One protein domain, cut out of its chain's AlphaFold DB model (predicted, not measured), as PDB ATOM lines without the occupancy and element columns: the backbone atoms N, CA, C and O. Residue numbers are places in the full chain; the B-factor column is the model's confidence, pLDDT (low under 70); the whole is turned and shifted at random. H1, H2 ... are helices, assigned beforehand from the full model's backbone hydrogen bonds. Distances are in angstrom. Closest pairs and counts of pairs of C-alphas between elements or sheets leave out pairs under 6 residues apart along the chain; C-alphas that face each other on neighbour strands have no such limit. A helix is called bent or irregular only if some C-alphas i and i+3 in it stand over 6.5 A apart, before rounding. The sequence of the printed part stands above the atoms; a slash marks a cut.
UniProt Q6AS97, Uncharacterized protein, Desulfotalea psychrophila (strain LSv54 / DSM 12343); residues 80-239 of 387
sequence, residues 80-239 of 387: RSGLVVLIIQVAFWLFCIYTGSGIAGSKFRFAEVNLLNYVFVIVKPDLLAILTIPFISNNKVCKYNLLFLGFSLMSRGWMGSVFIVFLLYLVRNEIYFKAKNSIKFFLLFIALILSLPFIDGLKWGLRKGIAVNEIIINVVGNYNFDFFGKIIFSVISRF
ATOM      1  N   ARG A  80      -6.028   8.788  80.143       89.44
ATOM      2  CA  ARG A  80      -6.750   9.019  81.410       89.44
ATOM      3  C   ARG A  80      -5.762   9.340  82.518       89.44
ATOM      4  O   ARG A  80      -5.860  10.377  83.158       89.44
ATOM      5  N   SER A  81      -4.743   8.511  82.634       88.62
ATOM      6  CA  SER A  81      -3.600   8.707  83.503       88.62
ATOM      7  C   SER A  81      -2.903  10.055  83.305       88.62
ATOM      8  O   SER A  81      -2.655  10.778  84.267       88.62
ATOM      9  N   GLY A  82      -2.642  10.450  82.056       90.88
ATOM     10  CA  GLY A  82      -2.077  11.768  81.765       90.88
ATOM     11  C   GLY A  82      -2.981  12.933  82.197       90.88
ATOM     12  O   GLY A  82      -2.474  13.991  82.559       90.88
ATOM     13  N   LEU A  83      -4.308  12.760  82.186       94.12
ATOM     14  CA  LEU A  83      -5.249  13.757  82.708       94.12
ATOM     15  C   LEU A  83      -5.251  13.793  84.240       94.12
ATOM     16  O   LEU A  83      -5.304  14.879  84.806       94.12
ATOM     17  N   VAL A  84      -5.128  12.645  84.912       93.12
ATOM     18  CA  VAL A  84      -4.992  12.593  86.379       93.12
ATOM     19  C   VAL A  84      -3.753  13.362  86.833       93.12
ATOM     20  O   VAL A  84      -3.839  14.176  87.747       93.12
ATOM     21  N   VAL A  85      -2.616  13.182  86.155       93.00
ATOM     22  CA  VAL A  85      -1.391  13.939  86.462       93.00
ATOM     23  C   VAL A  85      -1.585  15.444  86.253       93.00
ATOM     24  O   VAL A  85      -1.085  16.233  87.051       93.00
ATOM     25  N   LEU A  86      -2.356  15.858  85.244       95.94
ATOM     26  CA  LEU A  86      -2.700  17.268  85.053       95.94
ATOM     27  C   LEU A  86      -3.567  17.801  86.203       95.94
ATOM     28  O   LEU A  86      -3.284  18.875  86.722       95.94
ATOM     29  N   ILE A  87      -4.580  17.045  86.636       95.75
ATOM     30  CA  ILE A  87      -5.446  17.419  87.765       95.75
ATOM     31  C   ILE A  87      -4.623  17.578  89.048       95.75
ATOM     32  O   ILE A  87      -4.776  18.575  89.751       95.75
ATOM     33  N   ILE A  88      -3.707  16.644  89.326       93.50
ATOM     34  CA  ILE A  88      -2.817  16.714  90.495       93.50
ATOM     35  C   ILE A  88      -1.923  17.959  90.426       93.50
ATOM     36  O   ILE A  88      -1.761  18.644  91.434       93.50
ATOM     37  N   GLN A  89      -1.376  18.289  89.251       95.31
ATOM     38  CA  GLN A  89      -0.593  19.516  89.077       95.31
ATOM     39  C   GLN A  89      -1.429  20.772  89.334       95.31
ATOM     40  O   GLN A  89      -0.955  21.675  90.020       95.31
ATOM     41  N   VAL A  90      -2.657  20.839  88.808       96.38
ATOM     42  CA  VAL A  90      -3.559  21.985  89.014       96.38
ATOM     43  C   VAL A  90      -3.900  22.140  90.492       96.38
ATOM     44  O   VAL A  90      -3.775  23.238  91.032       96.38
ATOM     45  N   ALA A  91      -4.261  21.045  91.163       94.38
ATOM     46  CA  ALA A  91      -4.555  21.048  92.592       94.38
ATOM     47  C   ALA A  91      -3.347  21.510  93.419       94.38
ATOM     48  O   ALA A  91      -3.491  22.334  94.320       94.38
ATOM     49  N   PHE A  92      -2.146  21.033  93.081       92.88
ATOM     50  CA  PHE A  92      -0.921  21.441  93.759       92.88
ATOM     51  C   PHE A  92      -0.570  22.907  93.523       92.88
ATOM     52  O   PHE A  92      -0.161  23.598  94.452       92.88
ATOM     53  N   TRP A  93      -0.744  23.395  92.297       94.00
ATOM     54  CA  TRP A  93      -0.536  24.799  91.972       94.00
ATOM     55  C   TRP A  93      -1.486  25.697  92.772       94.00
ATOM     56  O   TRP A  93      -1.015  26.610  93.444       94.00
ATOM     57  N   LEU A  94      -2.791  25.393  92.783       92.56
ATOM     58  CA  LEU A  94      -3.783  26.120  93.585       92.56
ATOM     59  C   LEU A  94      -3.414  26.114  95.068       92.56
ATOM     60  O   LEU A  94      -3.430  27.158  95.717       92.56
ATOM     61  N   PHE A  95      -3.019  24.952  95.587       90.12
ATOM     62  CA  PHE A  95      -2.546  24.813  96.957       90.12
ATOM     63  C   PHE A  95      -1.321  25.699  97.240       90.12
ATOM     64  O   PHE A  95      -1.296  26.389  98.258       90.12
ATOM     65  N   CYS A  96      -0.327  25.728  96.349       88.81
ATOM     66  CA  CYS A  96       0.868  26.560  96.508       88.81
ATOM     67  C   CYS A  96       0.539  28.054  96.487       88.81
ATOM     68  O   CYS A  96       1.084  28.800  97.292       88.81
ATOM     69  N   ILE A  97      -0.350  28.492  95.590       87.62
ATOM     70  CA  ILE A  97      -0.783  29.893  95.521       87.62
ATOM     71  C   ILE A  97      -1.561  30.287  96.781       87.62
ATOM     72  O   ILE A  97      -1.309  31.350  97.335       87.62
ATOM     73  N   TYR A  98      -2.457  29.422  97.260       85.94
ATOM     74  CA  TYR A  98      -3.268  29.690  98.448       85.94
ATOM     75  C   TYR A  98      -2.443  29.724  99.741       85.94
ATOM     76  O   TYR A  98      -2.617  30.610 100.569       85.94
ATOM     77  N   THR A  99      -1.534  28.761  99.919       83.56
ATOM     78  CA  THR A  99      -0.737  28.632 101.153       83.56
ATOM     79  C   THR A  99       0.563  29.425 101.125       83.56
ATOM     80  O   THR A  99       1.185  29.641 102.159       83.56
ATOM     81  N   GLY A 100       1.039  29.813  99.943       79.38
ATOM     82  CA  GLY A 100       2.398  30.308  99.754       79.38
ATOM     83  C   GLY A 100       3.476  29.216  99.808       79.38
ATOM     84  O   GLY A 100       4.663  29.540  99.739       79.38
ATOM     85  N   SER A 101       3.107  27.933  99.931       81.81
ATOM     86  CA  SER A 101       4.052  26.811  99.923       81.81
ATOM     87  C   SER A 101       4.746  26.683  98.567       81.81
ATOM     88  O   SER A 101       4.115  26.747  97.516       81.81
ATOM     89  N   GLY A 102       6.065  26.474  98.569       77.50
ATOM     90  CA  GLY A 102       6.837  26.269  97.339       77.50
ATOM     91  C   GLY A 102       6.952  27.502  96.433       77.50
ATOM     92  O   GLY A 102       7.496  27.377  95.334       77.50
ATOM     93  N   ILE A 103       6.477  28.673  96.874       82.12
ATOM     94  CA  ILE A 103       6.735  29.963  96.228       82.12
ATOM     95  C   ILE A 103       8.102  30.471  96.687       82.12
ATOM     96  O   ILE A 103       8.367  30.599  97.883       82.12
ATOM     97  N   ALA A 104       8.983  30.775  95.736       74.25
ATOM     98  CA  ALA A 104      10.298  31.315  96.043       74.25
ATOM     99  C   ALA A 104      10.179  32.672  96.762       74.25
ATOM    100  O   ALA A 104       9.542  33.587  96.250       74.25
ATOM    101  N   GLY A 105      10.822  32.806  97.926       68.06
ATOM    102  CA  GLY A 105      10.775  34.022  98.752       68.06
ATOM    103  C   GLY A 105       9.598  34.092  99.735       68.06
ATOM    104  O   GLY A 105       9.535  35.019 100.537       68.06
ATOM    105  N   SER A 106       8.692  33.110  99.724       75.44
ATOM    106  CA  SER A 106       7.620  33.011 100.717       75.44
ATOM    107  C   SER A 106       8.166  32.660 102.106       75.44
ATOM    108  O   SER A 106       9.074  31.841 102.242       75.44
ATOM    109  N   LYS A 107       7.569  33.247 103.152       67.44
ATOM    110  CA  LYS A 107       7.859  32.927 104.563       67.44
ATOM    111  C   LYS A 107       7.091  31.702 105.072       67.44
ATOM    112  O   LYS A 107       7.138  31.430 106.270       67.44
ATOM    113  N   PHE A 108       6.377  30.986 104.201       67.94
ATOM    114  CA  PHE A 108       5.585  29.825 104.593       67.94
ATOM    115  C   PHE A 108       6.438  28.801 105.352       67.94
ATOM    116  O   PHE A 108       7.467  28.331 104.861       67.94
ATOM    117  N   ARG A 109       5.994  28.442 106.559       60.69
ATOM    118  CA  ARG A 109       6.579  27.375 107.374       60.69
ATOM    119  C   ARG A 109       5.524  26.297 107.554       60.69
ATOM    120  O   ARG A 109       4.392  26.596 107.909       60.69
ATOM    121  N   PHE A 110       5.915  25.037 107.388       59.81
ATOM    122  CA  PHE A 110       5.055  23.854 107.558       59.81
ATOM    123  C   PHE A 110       4.594  23.603 109.015       59.81
ATOM    124  O   PHE A 110       4.293  22.468 109.370       59.81
ATOM    125  N   ALA A 111       4.568  24.627 109.873       54.03
ATOM    126  CA  ALA A 111       4.195  24.512 111.281       54.03
ATOM    127  C   ALA A 111       2.690  24.253 111.484       54.03
ATOM    128  O   ALA A 111       2.292  23.759 112.534       54.03
ATOM    129  N   GLU A 112       1.858  24.530 110.477       54.22
ATOM    130  CA  GLU A 112       0.421  24.275 110.537       54.22
ATOM    131  C   GLU A 112       0.093  22.873 109.998       54.22
ATOM    132  O   GLU A 112       0.398  22.520 108.851       54.22
ATOM    133  N   VAL A 113      -0.522  22.053 110.855       52.84
ATOM    134  CA  VAL A 113      -0.922  20.664 110.587       52.84
ATOM    135  C   VAL A 113      -2.130  20.649 109.643       52.84
ATOM    136  O   VAL A 113      -3.260  20.403 110.048       52.84
ATOM    137  N   ASN A 114      -1.904  20.921 108.361       66.69
ATOM    138  CA  ASN A 114      -2.886  20.647 107.317       66.69
ATOM    139  C   ASN A 114      -2.548  19.295 106.673       66.69
ATOM    140  O   ASN A 114      -1.443  19.102 106.164       66.69
ATOM    141  N   LEU A 115      -3.493  18.352 106.684       72.06
ATOM    142  CA  LEU A 115      -3.334  17.025 106.075       72.06
ATOM    143  C   LEU A 115      -2.896  17.120 104.601       72.06
ATOM    144  O   LEU A 115      -2.074  16.326 104.143       72.06
ATOM    145  N   LEU A 116      -3.372  18.141 103.878       72.75
ATOM    146  CA  LEU A 116      -2.984  18.402 102.489       72.75
ATOM    147  C   LEU A 116      -1.490  18.725 102.339       72.75
ATOM    148  O   LEU A 116      -0.893  18.350 101.328       72.75
ATOM    149  N   ASN A 117      -0.861  19.339 103.349       72.69
ATOM    150  CA  ASN A 117       0.579  19.609 103.348       72.69
ATOM    151  C   ASN A 117       1.357  18.291 103.287       72.69
ATOM    152  O   ASN A 117       2.258  18.139 102.464       72.69
ATOM    153  N   TYR A 118       0.980  17.317 104.119       74.69
ATOM    154  CA  TYR A 118       1.628  16.006 104.144       74.69
ATOM    155  C   TYR A 118       1.413  15.241 102.839       74.69
ATOM    156  O   TYR A 118       2.364  14.668 102.306       74.69
ATOM    157  N   VAL A 119       0.200  15.294 102.278       81.38
ATOM    158  CA  VAL A 119      -0.102  14.663 100.987       81.38
ATOM    159  C   VAL A 119       0.795  15.227  99.887       81.38
ATOM    160  O   VAL A 119       1.462  14.457  99.203       81.38
ATOM    161  N   PHE A 120       0.885  16.549  99.719       82.75
ATOM    162  CA  PHE A 120       1.683  17.122  98.631       82.75
ATOM    163  C   PHE A 120       3.199  17.025  98.847       82.75
ATOM    164  O   PHE A 120       3.933  16.878  97.867       82.75
ATOM    165  N   VAL A 121       3.669  17.020 100.099       77.56
ATOM    166  CA  VAL A 121       5.077  16.734 100.428       77.56
ATOM    167  C   VAL A 121       5.459  15.306 100.029       77.56
ATOM    168  O   VAL A 121       6.545  15.101  99.488       77.56
ATOM    169  N   ILE A 122       4.569  14.332 100.246       80.31
ATOM    170  CA  ILE A 122       4.810  12.920  99.911       80.31
ATOM    171  C   ILE A 122       4.561  12.637  98.427       80.31
ATOM    172  O   ILE A 122       5.291  11.861  97.825       80.31
ATOM    173  N   VAL A 123       3.561  13.246  97.792       83.44
ATOM    174  CA  VAL A 123       3.255  12.975  96.376       83.44
ATOM    175  C   VAL A 123       4.284  13.614  95.440       83.44
ATOM    176  O   VAL A 123       4.554  13.060  94.377       83.44
ATOM    177  N   LYS A 124       4.860  14.766  95.816       88.31
ATOM    178  CA  LYS A 124       5.726  15.606  94.964       88.31
ATOM    179  C   LYS A 124       5.192  15.757  93.528       88.31
ATOM    180  O   LYS A 124       5.795  15.247  92.582       88.31
ATOM    181  N   PRO A 125       4.077  16.488  93.339       90.81
ATOM    182  CA  PRO A 125       3.405  16.643  92.045       90.81
ATOM    183  C   PRO A 125       4.308  17.065  90.880       90.81
ATOM    184  O   PRO A 125       4.175  16.523  89.784       90.81
ATOM    185  N   ASP A 126       5.257  17.977  91.114       92.31
ATOM    186  CA  ASP A 126       6.218  18.415  90.091       92.31
ATOM    187  C   ASP A 126       7.098  17.250  89.610       92.31
ATOM    188  O   ASP A 126       7.314  17.065  88.412       92.31
ATOM    189  N   LEU A 127       7.562  16.418  90.545       92.12
ATOM    190  CA  LEU A 127       8.412  15.268  90.260       92.12
ATOM    191  C   LEU A 127       7.634  14.153  89.557       92.12
ATOM    192  O   LEU A 127       8.117  13.569  88.588       92.12
ATOM    193  N   LEU A 128       6.397  13.912  89.998       91.62
ATOM    194  CA  LEU A 128       5.464  13.006  89.334       91.62
ATOM    195  C   LEU A 128       5.226  13.429  87.877       91.62
ATOM    196  O   LEU A 128       5.264  12.589  86.973       91.62
ATOM    197  N   ALA A 129       5.009  14.724  87.633       92.88
ATOM    198  CA  ALA A 129       4.832  15.266  86.291       92.88
ATOM    199  C   ALA A 129       6.088  15.058  85.432       92.88
ATOM    200  O   ALA A 129       5.989  14.511  84.332       92.88
ATOM    201  N   ILE A 130       7.270  15.405  85.951       94.12
ATOM    202  CA  ILE A 130       8.568  15.201  85.288       94.12
ATOM    203  C   ILE A 130       8.765  13.736  84.868       94.12
ATOM    204  O   ILE A 130       9.147  13.470  83.726       94.12
ATOM    205  N   LEU A 131       8.466  12.787  85.760       91.75
ATOM    206  CA  LEU A 131       8.622  11.353  85.503       91.75
ATOM    207  C   LEU A 131       7.570  10.785  84.545       91.75
ATOM    208  O   LEU A 131       7.831   9.777  83.898       91.75
ATOM    209  N   THR A 132       6.403  11.420  84.416       90.19
ATOM    210  CA  THR A 132       5.282  10.898  83.616       90.19
ATOM    211  C   THR A 132       5.222  11.500  82.213       90.19
ATOM    212  O   THR A 132       4.979  10.785  81.238       90.19
ATOM    213  N   ILE A 133       5.417  12.815  82.080       93.06
ATOM    214  CA  ILE A 133       5.158  13.578  80.846       93.06
ATOM    215  C   ILE A 133       5.796  12.953  79.589       93.06
ATOM    216  O   ILE A 133       5.089  12.810  78.580       93.06
ATOM    217  N   PRO A 134       7.075  12.522  79.603       91.31
ATOM    218  CA  PRO A 134       7.709  11.934  78.421       91.31
ATOM    219  C   PRO A 134       7.072  10.617  77.943       91.31
ATOM    220  O   PRO A 134       7.252  10.221  76.786       91.31
ATOM    221  N   PHE A 135       6.305   9.948  78.804       90.00
ATOM    222  CA  PHE A 135       5.697   8.642  78.551       90.00
ATOM    223  C   PHE A 135       4.205   8.720  78.201       90.00
ATOM    224  O   PHE A 135       3.630   7.722  77.769       90.00
ATOM    225  N   ILE A 136       3.565   9.892  78.306       90.81
ATOM    226  CA  ILE A 136       2.146  10.073  77.947       90.81
ATOM    227  C   ILE A 136       1.931   9.769  76.459       90.81
ATOM    228  O   ILE A 136       2.459  10.468  75.595       90.81
ATOM    229  N   SER A 137       1.118   8.769  76.123       88.88
ATOM    230  CA  SER A 137       0.890   8.367  74.727       88.88
ATOM    231  C   SER A 137       0.177   9.457  73.915       88.88
ATOM    232  O   SER A 137       0.536   9.736  72.772       88.88
ATOM    233  N   ASN A 138      -0.786  10.154  74.524       92.44
ATOM    234  CA  ASN A 138      -1.560  11.194  73.856       92.44
ATOM    235  C   ASN A 138      -0.796  12.532  73.753       92.44
ATOM    236  O   ASN A 138      -0.515  13.188  74.757       92.44
ATOM    237  N   ASN A 139      -0.539  12.991  72.523       91.75
ATOM    238  CA  ASN A 139       0.202  14.232  72.259       91.75
ATOM    239  C   ASN A 139      -0.470  15.500  72.814       91.75
ATOM    240  O   ASN A 139       0.236  16.395  73.273       91.75
ATOM    241  N   LYS A 140      -1.808  15.607  72.781       94.88
ATOM    242  CA  LYS A 140      -2.515  16.793  73.301       94.88
ATOM    243  C   LYS A 140      -2.392  16.865  74.824       94.88
ATOM    244  O   LYS A 140      -1.969  17.886  75.351       94.88
ATOM    245  N   VAL A 141      -2.663  15.754  75.511       95.00
ATOM    246  CA  VAL A 141      -2.547  15.669  76.978       95.00
ATOM    247  C   VAL A 141      -1.110  15.902  77.441       95.00
ATOM    248  O   VAL A 141      -0.896  16.622  78.413       95.00
ATOM    249  N   CYS A 142      -0.116  15.370  76.721       94.69
ATOM    250  CA  CYS A 142       1.287  15.663  77.006       94.69
ATOM    251  C   CYS A 142       1.595  17.161  76.913       94.69
ATOM    252  O   CYS A 142       2.253  17.689  77.804       94.69
ATOM    253  N   LYS A 143       1.130  17.846  75.857       94.88
ATOM    254  CA  LYS A 143       1.346  19.291  75.693       94.88
ATOM    255  C   LYS A 143       0.714  20.084  76.833       94.88
ATOM    256  O   LYS A 143       1.368  20.976  77.355       94.88
ATOM    257  N   TYR A 144      -0.506  19.741  77.247       96.38
ATOM    258  CA  TYR A 144      -1.161  20.415  78.370       96.38
ATOM    259  C   TYR A 144      -0.401  20.227  79.680       96.38
ATOM    260  O   TYR A 144      -0.136  21.212  80.357       96.38
ATOM    261  N   ASN A 145       0.029  19.002  79.997       96.81
ATOM    262  CA  ASN A 145       0.854  18.756  81.182       96.81
ATOM    263  C   ASN A 145       2.180  19.525  81.125       96.81
ATOM    264  O   ASN A 145       2.588  20.112  82.116       96.81
ATOM    265  N   LEU A 146       2.844  19.538  79.968       95.94
ATOM    266  CA  LEU A 146       4.131  20.207  79.801       95.94
ATOM    267  C   LEU A 146       4.015  21.732  79.959       95.94
ATOM    268  O   LEU A 146       4.813  22.339  80.670       95.94
ATOM    269  N   LEU A 147       3.016  22.345  79.316       95.25
ATOM    270  CA  LEU A 147       2.755  23.782  79.426       95.25
ATOM    271  C   LEU A 147       2.335  24.164  80.846       95.25
ATOM    272  O   LEU A 147       2.812  25.166  81.371       95.25
ATOM    273  N   PHE A 148       1.482  23.352  81.476       96.88
ATOM    274  CA  PHE A 148       1.019  23.616  82.831       96.88
ATOM    275  C   PHE A 148       2.141  23.474  83.867       96.88
ATOM    276  O   PHE A 148       2.242  24.317  84.753       96.88
ATOM    277  N   LEU A 149       3.034  22.485  83.727       96.31
ATOM    278  CA  LEU A 149       4.225  22.359  84.573       96.31
ATOM    279  C   LEU A 149       5.096  23.621  84.495       96.31
ATOM    280  O   LEU A 149       5.503  24.159  85.524       96.31
ATOM    281  N   GLY A 150       5.348  24.112  83.275       94.25
ATOM    282  CA  GLY A 150       6.078  25.362  83.051       94.25
ATOM    283  C   GLY A 150       5.398  26.549  83.729       94.25
ATOM    284  O   GLY A 150       6.019  27.228  84.540       94.25
ATOM    285  N   PHE A 151       4.104  26.743  83.466       93.12
ATOM    286  CA  PHE A 151       3.305  27.805  84.082       93.12
ATOM    287  C   PHE A 151       3.335  27.749  85.617       93.12
ATOM    288  O   PHE A 151       3.660  28.748  86.254       93.12
ATOM    289  N   SER A 152       3.069  26.580  86.206       93.75
ATOM    290  CA  SER A 152       3.025  26.376  87.657       93.75
ATOM    291  C   SER A 152       4.359  26.690  88.335       93.75
ATOM    292  O   SER A 152       4.394  27.297  89.406       93.75
ATOM    293  N   LEU A 153       5.480  26.279  87.740       91.69
ATOM    294  CA  LEU A 153       6.801  26.573  88.290       91.69
ATOM    295  C   LEU A 153       7.165  28.057  88.122       91.69
ATOM    296  O   LEU A 153       7.658  28.673  89.068       91.69
ATOM    297  N   MET A 154       6.891  28.652  86.955       88.38
ATOM    298  CA  MET A 154       7.144  30.078  86.705       88.38
ATOM    299  C   MET A 154       6.329  30.973  87.641       88.38
ATOM    300  O   MET A 154       6.894  31.884  88.243       88.38
ATOM    301  N   SER A 155       5.037  30.682  87.842       86.06
ATOM    302  CA  SER A 155       4.175  31.450  88.751       86.06
ATOM    303  C   SER A 155       4.632  31.366  90.210       86.06
ATOM    304  O   SER A 155       4.339  32.254  91.000       86.06
ATOM    305  N   ARG A 156       5.364  30.307  90.577       84.94
ATOM    306  CA  ARG A 156       5.979  30.126  91.902       84.94
ATOM    307  C   ARG A 156       7.403  30.700  91.993       84.94
ATOM    308  O   ARG A 156       8.078  30.508  93.001       84.94
ATOM    309  N   GLY A 157       7.884  31.395  90.957       80.62
ATOM    310  CA  GLY A 157       9.199  32.046  90.938       80.62
ATOM    311  C   GLY A 157      10.378  31.127  90.585       80.62
ATOM    312  O   GLY A 157      11.538  31.491  90.826       80.62
ATOM    313  N   TRP A 158      10.106  29.951  90.004       84.50
ATOM    314  CA  TRP A 158      11.100  28.980  89.534       84.50
ATOM    315  C   TRP A 158      11.304  29.087  88.018       84.50
ATOM    316  O   TRP A 158      10.833  28.257  87.241       84.50
ATOM    317  N   MET A 159      12.048  30.101  87.572       79.88
ATOM    318  CA  MET A 159      12.261  30.347  86.133       79.88
ATOM    319  C   MET A 159      13.159  29.318  85.423       79.88
ATOM    320  O   MET A 159      13.142  29.233  84.199       79.88
ATOM    321  N   GLY A 160      13.881  28.465  86.166       78.94
ATOM    322  CA  GLY A 160      14.585  27.302  85.594       78.94
ATOM    323  C   GLY A 160      13.644  26.268  84.953       78.94
ATOM    324  O   GLY A 160      14.083  25.389  84.217       78.94
ATOM    325  N   SER A 161      12.337  26.395  85.182       84.62
ATOM    326  CA  SER A 161      11.296  25.567  84.574       84.62
ATOM    327  C   SER A 161      11.246  25.624  83.055       84.62
ATOM    328  O   SER A 161      10.941  24.604  82.445       84.62
ATOM    329  N   VAL A 162      11.610  26.752  82.432       85.00
ATOM    330  CA  VAL A 162      11.731  26.854  80.967       85.00
ATOM    331  C   VAL A 162      12.707  25.797  80.451       85.00
ATOM    332  O   VAL A 162      12.429  25.098  79.475       85.00
ATOM    333  N   PHE A 163      13.822  25.620  81.160       86.00
ATOM    334  CA  PHE A 163      14.833  24.634  80.813       86.00
ATOM    335  C   PHE A 163      14.365  23.200  81.087       86.00
ATOM    336  O   PHE A 163      14.522  22.338  80.227       86.00
ATOM    337  N   ILE A 164      13.707  22.947  82.225       90.56
ATOM    338  CA  ILE A 164      13.117  21.631  82.539       90.56
ATOM    339  C   ILE A 164      12.096  21.224  81.467       90.56
ATOM    340  O   ILE A 164      12.160  20.117  80.935       90.56
ATOM    341  N   VAL A 165      11.180  22.126  81.104       91.94
ATOM    342  CA  VAL A 165      10.170  21.916  80.059       91.94
ATOM    343  C   VAL A 165      10.825  21.612  78.713       91.94
ATOM    344  O   VAL A 165      10.422  20.668  78.027       91.94
ATOM    345  N   PHE A 166      11.862  22.367  78.348       88.69
ATOM    346  CA  PHE A 166      12.623  22.116  77.131       88.69
ATOM    347  C   PHE A 166      13.260  20.719  77.142       88.69
ATOM    348  O   PHE A 166      13.093  19.963  76.188       88.69
ATOM    349  N   LEU A 167      13.907  20.319  78.238       90.88
ATOM    350  CA  LEU A 167      14.516  18.994  78.361       90.88
ATOM    351  C   LEU A 167      13.483  17.868  78.290       90.88
ATOM    352  O   LEU A 167      13.701  16.903  77.564       90.88
ATOM    353  N   LEU A 168      12.332  17.994  78.953       92.75
ATOM    354  CA  LEU A 168      11.245  17.010  78.848       92.75
ATOM    355  C   LEU A 168      10.723  16.883  77.412       92.75
ATOM    356  O   LEU A 168      10.440  15.775  76.941       92.75
ATOM    357  N   TYR A 169      10.636  18.003  76.692       89.69
ATOM    358  CA  TYR A 169      10.296  18.000  75.275       89.69
ATOM    359  C   TYR A 169      11.338  17.238  74.439       89.69
ATOM    360  O   TYR A 169      10.938  16.458  73.571       89.69
ATOM    361  N   LEU A 170      12.638  17.399  74.723       87.81
ATOM    362  CA  LEU A 170      13.730  16.666  74.064       87.81
ATOM    363  C   LEU A 170      13.786  15.178  74.436       87.81
ATOM    364  O   LEU A 170      14.161  14.333  73.622       87.81
ATOM    365  N   VAL A 171      13.399  14.825  75.663       89.81
ATOM    366  CA  VAL A 171      13.295  13.417  76.063       89.81
ATOM    367  C   VAL A 171      12.254  12.713  75.203       89.81
ATOM    368  O   VAL A 171      12.513  11.627  74.682       89.81
ATOM    369  N   ARG A 172      11.089  13.347  75.026       86.81
ATOM    370  CA  ARG A 172       9.992  12.807  74.220       86.81
ATOM    371  C   ARG A 172      10.306  12.816  72.726       86.81
ATOM    372  O   ARG A 172      10.024  11.833  72.045       86.81
ATOM    373  N   ASN A 173      10.821  13.933  72.216       81.62
ATOM    374  CA  ASN A 173      11.028  14.157  70.792       81.62
ATOM    375  C   ASN A 173      12.519  14.143  70.482       81.62
ATOM    376  O   ASN A 173      13.270  15.004  70.927       81.62
ATOM    377  N   GLU A 174      12.944  13.184  69.671       71.25
ATOM    378  CA  GLU A 174      14.315  13.177  69.177       71.25
ATOM    379  C   GLU A 174      14.537  14.360  68.226       71.25
ATOM    380  O   GLU A 174      13.728  14.604  67.326       71.25
ATOM    381  N   ILE A 175      15.635  15.099  68.410       69.12
ATOM    382  CA  ILE A 175      15.955  16.228  67.535       69.12
ATOM    383  C   ILE A 175      16.597  15.700  66.255       69.12
ATOM    384  O   ILE A 175      17.729  15.206  66.253       69.12
ATOM    385  N   TYR A 176      15.893  15.888  65.144       69.25
ATOM    386  CA  TYR A 176      16.449  15.722  63.809       69.25
ATOM    387  C   TYR A 176      16.743  17.099  63.218       69.25
ATOM    388  O   TYR A 176      15.828  17.824  62.817       69.25
ATOM    389  N   PHE A 177      18.026  17.449  63.123       63.00
ATOM    390  CA  PHE A 177      18.439  18.629  62.370       63.00
ATOM    391  C   PHE A 177      18.279  18.343  60.873       63.00
ATOM    392  O   PHE A 177      19.040  17.569  60.283       63.00
ATOM    393  N   LYS A 178      17.246  18.958  60.288       71.25
ATOM    394  CA  LYS A 178      17.056  19.151  58.844       71.25
ATOM    395  C   LYS A 178      17.298  20.632  58.549       71.25
ATOM    396  O   LYS A 178      16.767  21.460  59.285       71.25
ATOM    397  N   ALA A 179      18.007  20.970  57.470       68.00
ATOM    398  CA  ALA A 179      18.365  22.357  57.128       68.00
ATOM    399  C   ALA A 179      17.168  23.335  57.167       68.00
ATOM    400  O   ALA A 179      17.258  24.412  57.748       68.00
ATOM    401  N   LYS A 180      15.997  22.912  56.664       70.62
ATOM    402  CA  LYS A 180      14.744  23.696  56.685       70.62
ATOM    403  C   LYS A 180      14.209  23.999  58.096       70.62
ATOM    404  O   LYS A 180      13.528  25.000  58.298       70.62
ATOM    405  N   ASN A 181      14.501  23.143  59.077       72.38
ATOM    406  CA  ASN A 181      14.107  23.346  60.473       72.38
ATOM    407  C   ASN A 181      15.168  24.121  61.264       72.38
ATOM    408  O   ASN A 181      14.818  24.728  62.272       72.38
ATOM    409  N   SER A 182      16.425  24.148  60.808       74.38
ATOM    410  CA  SER A 182      17.517  24.862  61.481       74.38
ATOM    411  C   SER A 182      17.223  26.354  61.631       74.38
ATOM    412  O   SER A 182      17.427  26.895  62.709       74.38
ATOM    413  N   ILE A 183      16.652  26.994  60.604       79.44
ATOM    414  CA  ILE A 183      16.255  28.412  60.669       79.44
ATOM    415  C   ILE A 183      15.173  28.624  61.735       79.44
ATOM    416  O   ILE A 183      15.267  29.548  62.532       79.44
ATOM    417  N   LYS A 184      14.168  27.741  61.807       78.50
ATOM    418  CA  LYS A 184      13.111  27.834  62.829       78.50
ATOM    419  C   LYS A 184      13.669  27.671  64.241       78.50
ATOM    420  O   LYS A 184      13.279  28.417  65.131       78.50
ATOM    421  N   PHE A 185      14.583  26.720  64.443       74.44
ATOM    422  CA  PHE A 185      15.260  26.539  65.728       74.44
ATOM    423  C   PHE A 185      16.141  27.737  66.086       74.44
ATOM    424  O   PHE A 185      16.135  28.159  67.235       74.44
ATOM    425  N   PHE A 186      16.845  28.310  65.111       78.94
ATOM    426  CA  PHE A 186      17.667  29.499  65.302       78.94
ATOM    427  C   PHE A 186      16.824  30.726  65.675       78.94
ATOM    428  O   PHE A 186      17.122  31.393  66.660       78.94
ATOM    429  N   LEU A 187      15.718  30.973  64.966       83.12
ATOM    430  CA  LEU A 187      14.778  32.048  65.296       83.12
ATOM    431  C   LEU A 187      14.139  31.849  66.676       83.12
ATOM    432  O   LEU A 187      14.024  32.803  67.438       83.12
ATOM    433  N   LEU A 188      13.767  30.613  67.027       82.44
ATOM    434  CA  LEU A 188      13.256  30.290  68.361       82.44
ATOM    435  C   LEU A 188      14.310  30.545  69.446       82.44
ATOM    436  O   LEU A 188      13.982  31.073  70.503       82.44
ATOM    437  N   PHE A 189      15.568  30.187  69.186       80.94
ATOM    438  CA  PHE A 189      16.680  30.426  70.101       80.94
ATOM    439  C   PHE A 189      16.930  31.923  70.312       80.94
ATOM    440  O   PHE A 189      17.045  32.353  71.455       80.94
ATOM    441  N   ILE A 190      16.920  32.723  69.238       84.62
ATOM    442  CA  ILE A 190      16.998  34.189  69.326       84.62
ATOM    443  C   ILE A 190      15.829  34.740  70.144       84.62
ATOM    444  O   ILE A 190      16.053  35.515  71.067       84.62
ATOM    445  N   ALA A 191      14.595  34.321  69.856       85.94
ATOM    446  CA  ALA A 191      13.423  34.776  70.601       85.94
ATOM    447  C   ALA A 191      13.535  34.445  72.101       85.94
ATOM    448  O   ALA A 191      13.222  35.278  72.949       85.94
ATOM    449  N   LEU A 192      14.040  33.253  72.431       84.56
ATOM    450  CA  LEU A 192      14.258  32.826  73.811       84.56
ATOM    451  C   LEU A 192      15.332  33.683  74.490       84.56
ATOM    452  O   LEU A 192      15.103  34.175  75.591       84.56
ATOM    453  N   ILE A 193      16.454  33.935  73.814       85.81
ATOM    454  CA  ILE A 193      17.519  34.824  74.289       85.81
ATOM    455  C   ILE A 193      16.993  36.244  74.545       85.81
ATOM    456  O   ILE A 193      17.222  36.796  75.619       85.81
ATOM    457  N   LEU A 194      16.243  36.817  73.603       87.06
ATOM    458  CA  LEU A 194      15.684  38.166  73.729       87.06
ATOM    459  C   LEU A 194      14.639  38.270  74.849       87.06
ATOM    460  O   LEU A 194      14.450  39.349  75.405       87.06
ATOM    461  N   SER A 195      13.996  37.157  75.213       87.31
ATOM    462  CA  SER A 195      13.037  37.099  76.322       87.31
ATOM    463  C   SER A 195      13.682  37.013  77.711       87.31
ATOM    464  O   SER A 195      13.000  37.260  78.706       87.31
ATOM    465  N   LEU A 196      14.981  36.699  77.816       88.50
ATOM    466  CA  LEU A 196      15.656  36.503  79.107       88.50
ATOM    467  C   LEU A 196      15.552  37.707  80.057       88.50
ATOM    468  O   LEU A 196      15.268  37.472  81.231       88.50
ATOM    469  N   PRO A 197      15.702  38.969  79.608       88.75
ATOM    470  CA  PRO A 197      15.538  40.124  80.490       88.75
ATOM    471  C   PRO A 197      14.140  40.238  81.092       88.75
ATOM    472  O   PRO A 197      13.995  40.563  82.268       88.75
ATOM    473  N   PHE A 198      13.109  39.895  80.319       88.12
ATOM    474  CA  PHE A 198      11.736  39.859  80.816       88.12
ATOM    475  C   PHE A 198      11.537  38.715  81.811       88.12
ATOM    476  O   PHE A 198      10.898  38.904  82.842       88.12
ATOM    477  N   ILE A 199      12.114  37.539  81.547       86.44
ATOM    478  CA  ILE A 199      12.035  36.388  82.457       86.44
ATOM    479  C   ILE A 199      12.740  36.690  83.789       86.44
ATOM    480  O   ILE A 199      12.190  36.385  84.850       86.44
ATOM    481  N   ASP A 200      13.931  37.295  83.761       85.69
ATOM    482  CA  ASP A 200      14.670  37.660  84.976       85.69
ATOM    483  C   ASP A 200      13.981  38.803  85.740       85.69
ATOM    484  O   ASP A 200      13.794  38.707  86.954       85.69
ATOM    485  N   GLY A 201      13.480  39.820  85.030       85.88
ATOM    486  CA  GLY A 201      12.662  40.881  85.617       85.88
ATOM    487  C   GLY A 201      11.417  40.334  86.317       85.88
ATOM    488  O   GLY A 201      11.167  40.660  87.477       85.88
ATOM    489  N   LEU A 202      10.673  39.433  85.662       85.00
ATOM    490  CA  LEU A 202       9.509  38.767  86.257       85.00
ATOM    491  C   LEU A 202       9.899  37.943  87.484       85.00
ATOM    492  O   LEU A 202       9.209  37.992  88.498       85.00
ATOM    493  N   LYS A 203      11.018  37.215  87.437       83.38
ATOM    494  CA  LYS A 203      11.502  36.415  88.568       83.38
ATOM    495  C   LYS A 203      11.706  37.263  89.818       83.38
ATOM    496  O   LYS A 203      11.249  36.878  90.891       83.38
ATOM    497  N   TRP A 204      12.438  38.365  89.696       80.44
ATOM    498  CA  TRP A 204      12.786  39.199  90.845       80.44
ATOM    499  C   TRP A 204      11.640  40.108  91.263       80.44
ATOM    500  O   TRP A 204      11.411  40.267  92.458       80.44
ATOM    501  N   GLY A 205      10.885  40.643  90.305       82.88
ATOM    502  CA  GLY A 205       9.728  41.480  90.590       82.88
ATOM    503  C   GLY A 205       8.617  40.716  91.305       82.88
ATOM    504  O   GLY A 205       8.153  41.180  92.341       82.88
ATOM    505  N   LEU A 206       8.282  39.496  90.862       78.00
ATOM    506  CA  LEU A 206       7.286  38.659  91.547       78.00
ATOM    507  C   LEU A 206       7.718  38.297  92.976       78.00
ATOM    508  O   LEU A 206       6.897  38.325  93.886       78.00
ATOM    509  N   ARG A 207       9.010  38.017  93.203       76.00
ATOM    510  CA  ARG A 207       9.550  37.752  94.553       76.00
ATOM    511  C   ARG A 207       9.472  38.966  95.477       76.00
ATOM    512  O   ARG A 207       9.356  38.801  96.684       76.00
ATOM    513  N   LYS A 208       9.560  40.168  94.907       79.38
ATOM    514  CA  LYS A 208       9.460  41.444  95.623       79.38
ATOM    515  C   LYS A 208       8.018  41.963  95.720       79.38
ATOM    516  O   LYS A 208       7.814  43.024  96.295       79.38
ATOM    517  N   GLY A 209       7.036  41.242  95.169       78.38
ATOM    518  CA  GLY A 209       5.634  41.670  95.145       78.38
ATOM    519  C   GLY A 209       5.353  42.861  94.218       78.38
ATOM    520  O   GLY A 209       4.347  43.536  94.396       78.38
ATOM    521  N   ILE A 210       6.234  43.129  93.250       84.19
ATOM    522  CA  ILE A 210       6.098  44.229  92.285       84.19
ATOM    523  C   ILE A 210       5.044  43.857  91.236       84.19
ATOM    524  O   ILE A 210       5.005  42.719  90.755       84.19
ATOM    525  N   ALA A 211       4.206  44.822  90.854       85.44
ATOM    526  CA  ALA A 211       3.181  44.619  89.840       85.44
ATOM    527  C   ALA A 211       3.797  44.337  88.452       85.44
ATOM    528  O   ALA A 211       4.821  44.898  88.066       85.44
ATOM    529  N   VAL A 212       3.167  43.454  87.667       84.75
ATOM    530  CA  VAL A 212       3.725  42.974  86.385       84.75
ATOM    531  C   VAL A 212       3.943  44.104  85.372       84.75
ATOM    532  O   VAL A 212       4.932  44.092  84.641       84.75
ATOM    533  N   ASN A 213       3.052  45.095  85.337       89.38
ATOM    534  CA  ASN A 213       3.190  46.277  84.483       89.38
ATOM    535  C   ASN A 213       4.449  47.091  84.830       89.38
ATOM    536  O   ASN A 213       5.188  47.471  83.926       89.38
ATOM    537  N   GLU A 214       4.731  47.298  86.117       89.06
ATOM    538  CA  GLU A 214       5.929  48.006  86.583       89.06
ATOM    539  C   GLU A 214       7.205  47.243  86.219       89.06
ATOM    540  O   GLU A 214       8.184  47.840  85.775       89.06
ATOM    541  N   ILE A 215       7.187  45.909  86.322       87.25
ATOM    542  CA  ILE A 215       8.305  45.059  85.887       87.25
ATOM    543  C   ILE A 215       8.588  45.267  84.396       87.25
ATOM    544  O   ILE A 215       9.742  45.457  84.014       87.25
ATOM    545  N   ILE A 216       7.552  45.237  83.553       88.75
ATOM    546  CA  ILE A 216       7.701  45.403  82.102       88.75
ATOM    547  C   ILE A 216       8.276  46.785  81.778       88.75
ATOM    548  O   ILE A 216       9.232  46.870  81.009       88.75
ATOM    549  N   ILE A 217       7.745  47.846  82.395       91.12
ATOM    550  CA  ILE A 217       8.235  49.220  82.206       91.12
ATOM    551  C   ILE A 217       9.711  49.322  82.607       91.12
ATOM    552  O   ILE A 217      10.514  49.856  81.845       91.12
ATOM    553  N   ASN A 218      10.095  48.743  83.748       87.75
ATOM    554  CA  ASN A 218      11.478  48.747  84.222       87.75
ATOM    555  C   ASN A 218      12.429  47.981  83.295       87.75
ATOM    556  O   ASN A 218      13.546  48.436  83.053       87.75
ATOM    557  N   VAL A 219      12.014  46.825  82.766       89.56
ATOM    558  CA  VAL A 219      12.840  46.042  81.833       89.56
ATOM    559  C   VAL A 219      13.027  46.793  80.518       89.56
ATOM    560  O   VAL A 219      14.148  46.861  80.025       89.56
ATOM    561  N   VAL A 220      11.958  47.374  79.965       90.06
ATOM    562  CA  VAL A 220      12.017  48.134  78.707       90.06
ATOM    563  C   VAL A 220      12.849  49.406  78.877       90.06
ATOM    564  O   VAL A 220      13.712  49.676  78.046       90.06
ATOM    565  N   GLY A 221      12.649  50.150  79.969       88.44
ATOM    566  CA  GLY A 221      13.376  51.390  80.247       88.44
ATOM    567  C   GLY A 221      14.880  51.195  80.474       88.44
ATOM    568  O   GLY A 221      15.659  52.095  80.177       88.44
ATOM    569  N   ASN A 222      15.298  50.016  80.944       87.12
ATOM    570  CA  ASN A 222      16.706  49.674  81.182       87.12
ATOM    571  C   ASN A 222      17.307  48.758  80.100       87.12
ATOM    572  O   ASN A 222      18.413  48.244  80.278       87.12
ATOM    573  N   TYR A 223      16.596  48.509  78.994       87.00
ATOM    574  CA  TYR A 223      17.041  47.561  77.975       87.00
ATOM    575  C   TYR A 223      18.231  48.120  77.181       87.00
ATOM    576  O   TYR A 223      18.072  48.839  76.197       87.00
ATOM    577  N   ASN A 224      19.445  47.773  77.604       88.25
ATOM    578  CA  ASN A 224      20.689  48.106  76.917       88.25
ATOM    579  C   ASN A 224      21.643  46.899  76.869       88.25
ATOM    580  O   ASN A 224      21.385  45.854  77.476       88.25
ATOM    581  N   PHE A 225      22.747  47.036  76.127       86.31
ATOM    582  CA  PHE A 225      23.724  45.960  75.943       86.31
ATOM    583  C   PHE A 225      24.353  45.479  77.257       86.31
ATOM    584  O   PHE A 225      24.547  44.276  77.415       86.31
ATOM    585  N   ASP A 226      24.607  46.371  78.216       87.00
ATOM    586  CA  ASP A 226      25.213  46.006  79.501       87.00
ATOM    587  C   ASP A 226      24.244  45.224  80.389       87.00
ATOM    588  O   ASP A 226      24.601  44.192  80.960       87.00
ATOM    589  N   PHE A 227      22.994  45.682  80.485       85.56
ATOM    590  CA  PHE A 227      21.926  44.998  81.209       85.56
ATOM    591  C   PHE A 227      21.682  43.608  80.620       85.56
ATOM    592  O   PHE A 227      21.668  42.607  81.341       85.56
ATOM    593  N   PHE A 228      21.584  43.532  79.295       88.06
ATOM    594  CA  PHE A 228      21.452  42.272  78.580       88.06
ATOM    595  C   PHE A 228      22.661  41.352  78.812       88.06
ATOM    596  O   PHE A 228      22.490  40.180  79.150       88.06
ATOM    597  N   GLY A 229      23.884  41.882  78.716       86.75
ATOM    598  CA  GLY A 229      25.126  41.153  78.969       86.75
ATOM    599  C   GLY A 229      25.200  40.579  80.386       86.75
ATOM    600  O   GLY A 229      25.558  39.411  80.555       86.75
ATOM    601  N   LYS A 230      24.779  41.344  81.402       85.62
ATOM    602  CA  LYS A 230      24.682  40.878  82.797       85.62
ATOM    603  C   LYS A 230      23.700  39.715  82.946       85.62
ATOM    604  O   LYS A 230      24.017  38.737  83.621       85.62
ATOM    605  N   ILE A 231      22.540  39.781  82.294       86.25
ATOM    606  CA  ILE A 231      21.531  38.710  82.344       86.25
ATOM    607  C   ILE A 231      22.028  37.449  81.634       86.25
ATOM    608  O   ILE A 231      21.919  36.354  82.187       86.25
ATOM    609  N   ILE A 232      22.625  37.583  80.448       85.88
ATOM    610  CA  ILE A 232      23.230  36.450  79.735       85.88
ATOM    611  C   ILE A 232      24.319  35.811  80.592       85.88
ATOM    612  O   ILE A 232      24.333  34.592  80.757       85.88
ATOM    613  N   PHE A 233      25.189  36.621  81.197       83.06
ATOM    614  CA  PHE A 233      26.226  36.118  82.085       83.06
ATOM    615  C   PHE A 233      25.642  35.401  83.310       83.06
ATOM    616  O   PHE A 233      26.117  34.323  83.651       83.06
ATOM    617  N   SER A 234      24.578  35.936  83.916       81.75
ATOM    618  CA  SER A 234      23.841  35.309  85.026       81.75
ATOM    619  C   SER A 234      23.211  33.962  84.645       81.75
ATOM    620  O   SER A 234      23.155  33.037  85.453       81.75
ATOM    621  N   VAL A 235      22.752  33.804  83.399       83.06
ATOM    622  CA  VAL A 235      22.237  32.521  82.898       83.06
ATOM    623  C   VAL A 235      23.379  31.541  82.647       83.06
ATOM    624  O   VAL A 235      23.307  30.405  83.108       83.06
ATOM    625  N   ILE A 236      24.446  31.963  81.963       84.62
ATOM    626  CA  ILE A 236      25.610  31.109  81.679       84.62
ATOM    627  C   ILE A 236      26.283  30.669  82.986       84.62
ATOM    628  O   ILE A 236      26.664  29.507  83.118       84.62
ATOM    629  N   SER A 237      26.371  31.551  83.986       81.88
ATOM    630  CA  SER A 237      26.981  31.248  85.283       81.88
ATOM    631  C   SER A 237      26.207  30.211  86.106       81.88
ATOM    632  O   SER A 237      26.768  29.656  87.046       81.88
ATOM    633  N   ARG A 238      24.955  29.891  85.746       81.19
ATOM    634  CA  ARG A 238      24.211  28.763  86.339       81.19
ATOM    635  C   ARG A 238      24.646  27.405  85.800       81.19
ATOM    636  O   ARG A 238      24.365  26.398  86.440       81.19
ATOM    637  N   PHE A 239      25.304  27.372  84.640       85.50
ATOM    638  CA  PHE A 239      25.840  26.143  84.056       85.50
ATOM    639  C   PHE A 239      27.290  25.864  84.490       85.50
ATOM    640  O   PHE A 239      27.827  24.802  84.176       85.50
TER     641      PHE A 239
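AT A GLANCE: This is residues 80 to 239 of the 387 residues of an uncharacterized protein of Desulfotalea psychrophila (strain LSv54 / DSM 12343) (UniProt Q6AS97). The long bent helix H6 makes one side of a two-lobed model: its arm H6b has H7 folded back on it, with H8 near the bend, while its arm H6a stands across a gap from the other lobe, an up-and-down bundle of H1, H3, H4 and H5, each running against the one before it in the chain. H2 lies on the far side of the bundle from H6a, and the long link 100 to 114 loops from the end of H1 out to H2. The printed part has 160 residues, with eight named helices, H1 to H8 in order, and no named strand; the class is all helix, with 120 residues in helices. It is only just compact, close to loose, with a radius of gyration of the C-alphas of 17.9 A and spans of 50 by 40 by 27 A.

IN THESE COORDINATES: H6, residues 179 to 207, was assigned as one helix by its hydrogen bonds but is bent: C-alphas 194 and 197 are 7.0 A apart. Arm H6a, residues 179 to 194, is 23.1 A long and begins at C-alpha 179 (18.365, 22.357, 57.128); arm H6b, residues 197 to 207, is 15.5 A. H7 is residues 212 to 221, and H8 is residues 225 to 236, ending at C-alpha 236 (25.610, 31.109, 81.679). H1, residues 80 to 99, measures 28.5 A from C-alpha 80 (-6.750, 9.019, 81.410). H2 is residues 115 to 123. H3, residues 125 to 135, is irregular, with C-alphas 131 and 134 7.2 A apart. H4, residues 139 to 155, measures 24.2 A, and H5, residues 161 to 172, measures 16.5 A.

HOW THE PARTS SIT: H6a and H6b stand at a steep tilt of 44 degrees. H6b and H7 touch as a hairpin, closest at the C-alphas of Gly 201 and Ile 215, 6.0 A. H6b and H8 only just touch, with 3 pairs of C-alphas within 8 A. H6a and H5 are apart. H4 and H5 touch as a hairpin at a shallow tilt of 20 degrees, closest at the C-alphas of Gly 150 and Ser 161, 5.4 A. H1 and H4 touch and run the same way at 12 degrees, a shallow tilt, closest at the C-alphas of Leu 86 and Asn 145, 5.5 A. Every O i to N i+4 pair is within hydrogen-bond range in H1, H2, H4, H5, H6b, H7 and H8, against 5 of 7 in H3 and 10 of 12 in H6a.

THE WHOLE: The C-alphas farthest apart, those of Val 113 and Ala 179, are 56.9 A apart. The printed part has no cut. The link from H1 to H2 is long. Confidence is under 70 at residues 105, 107 to 114, 175 to 177 and 179.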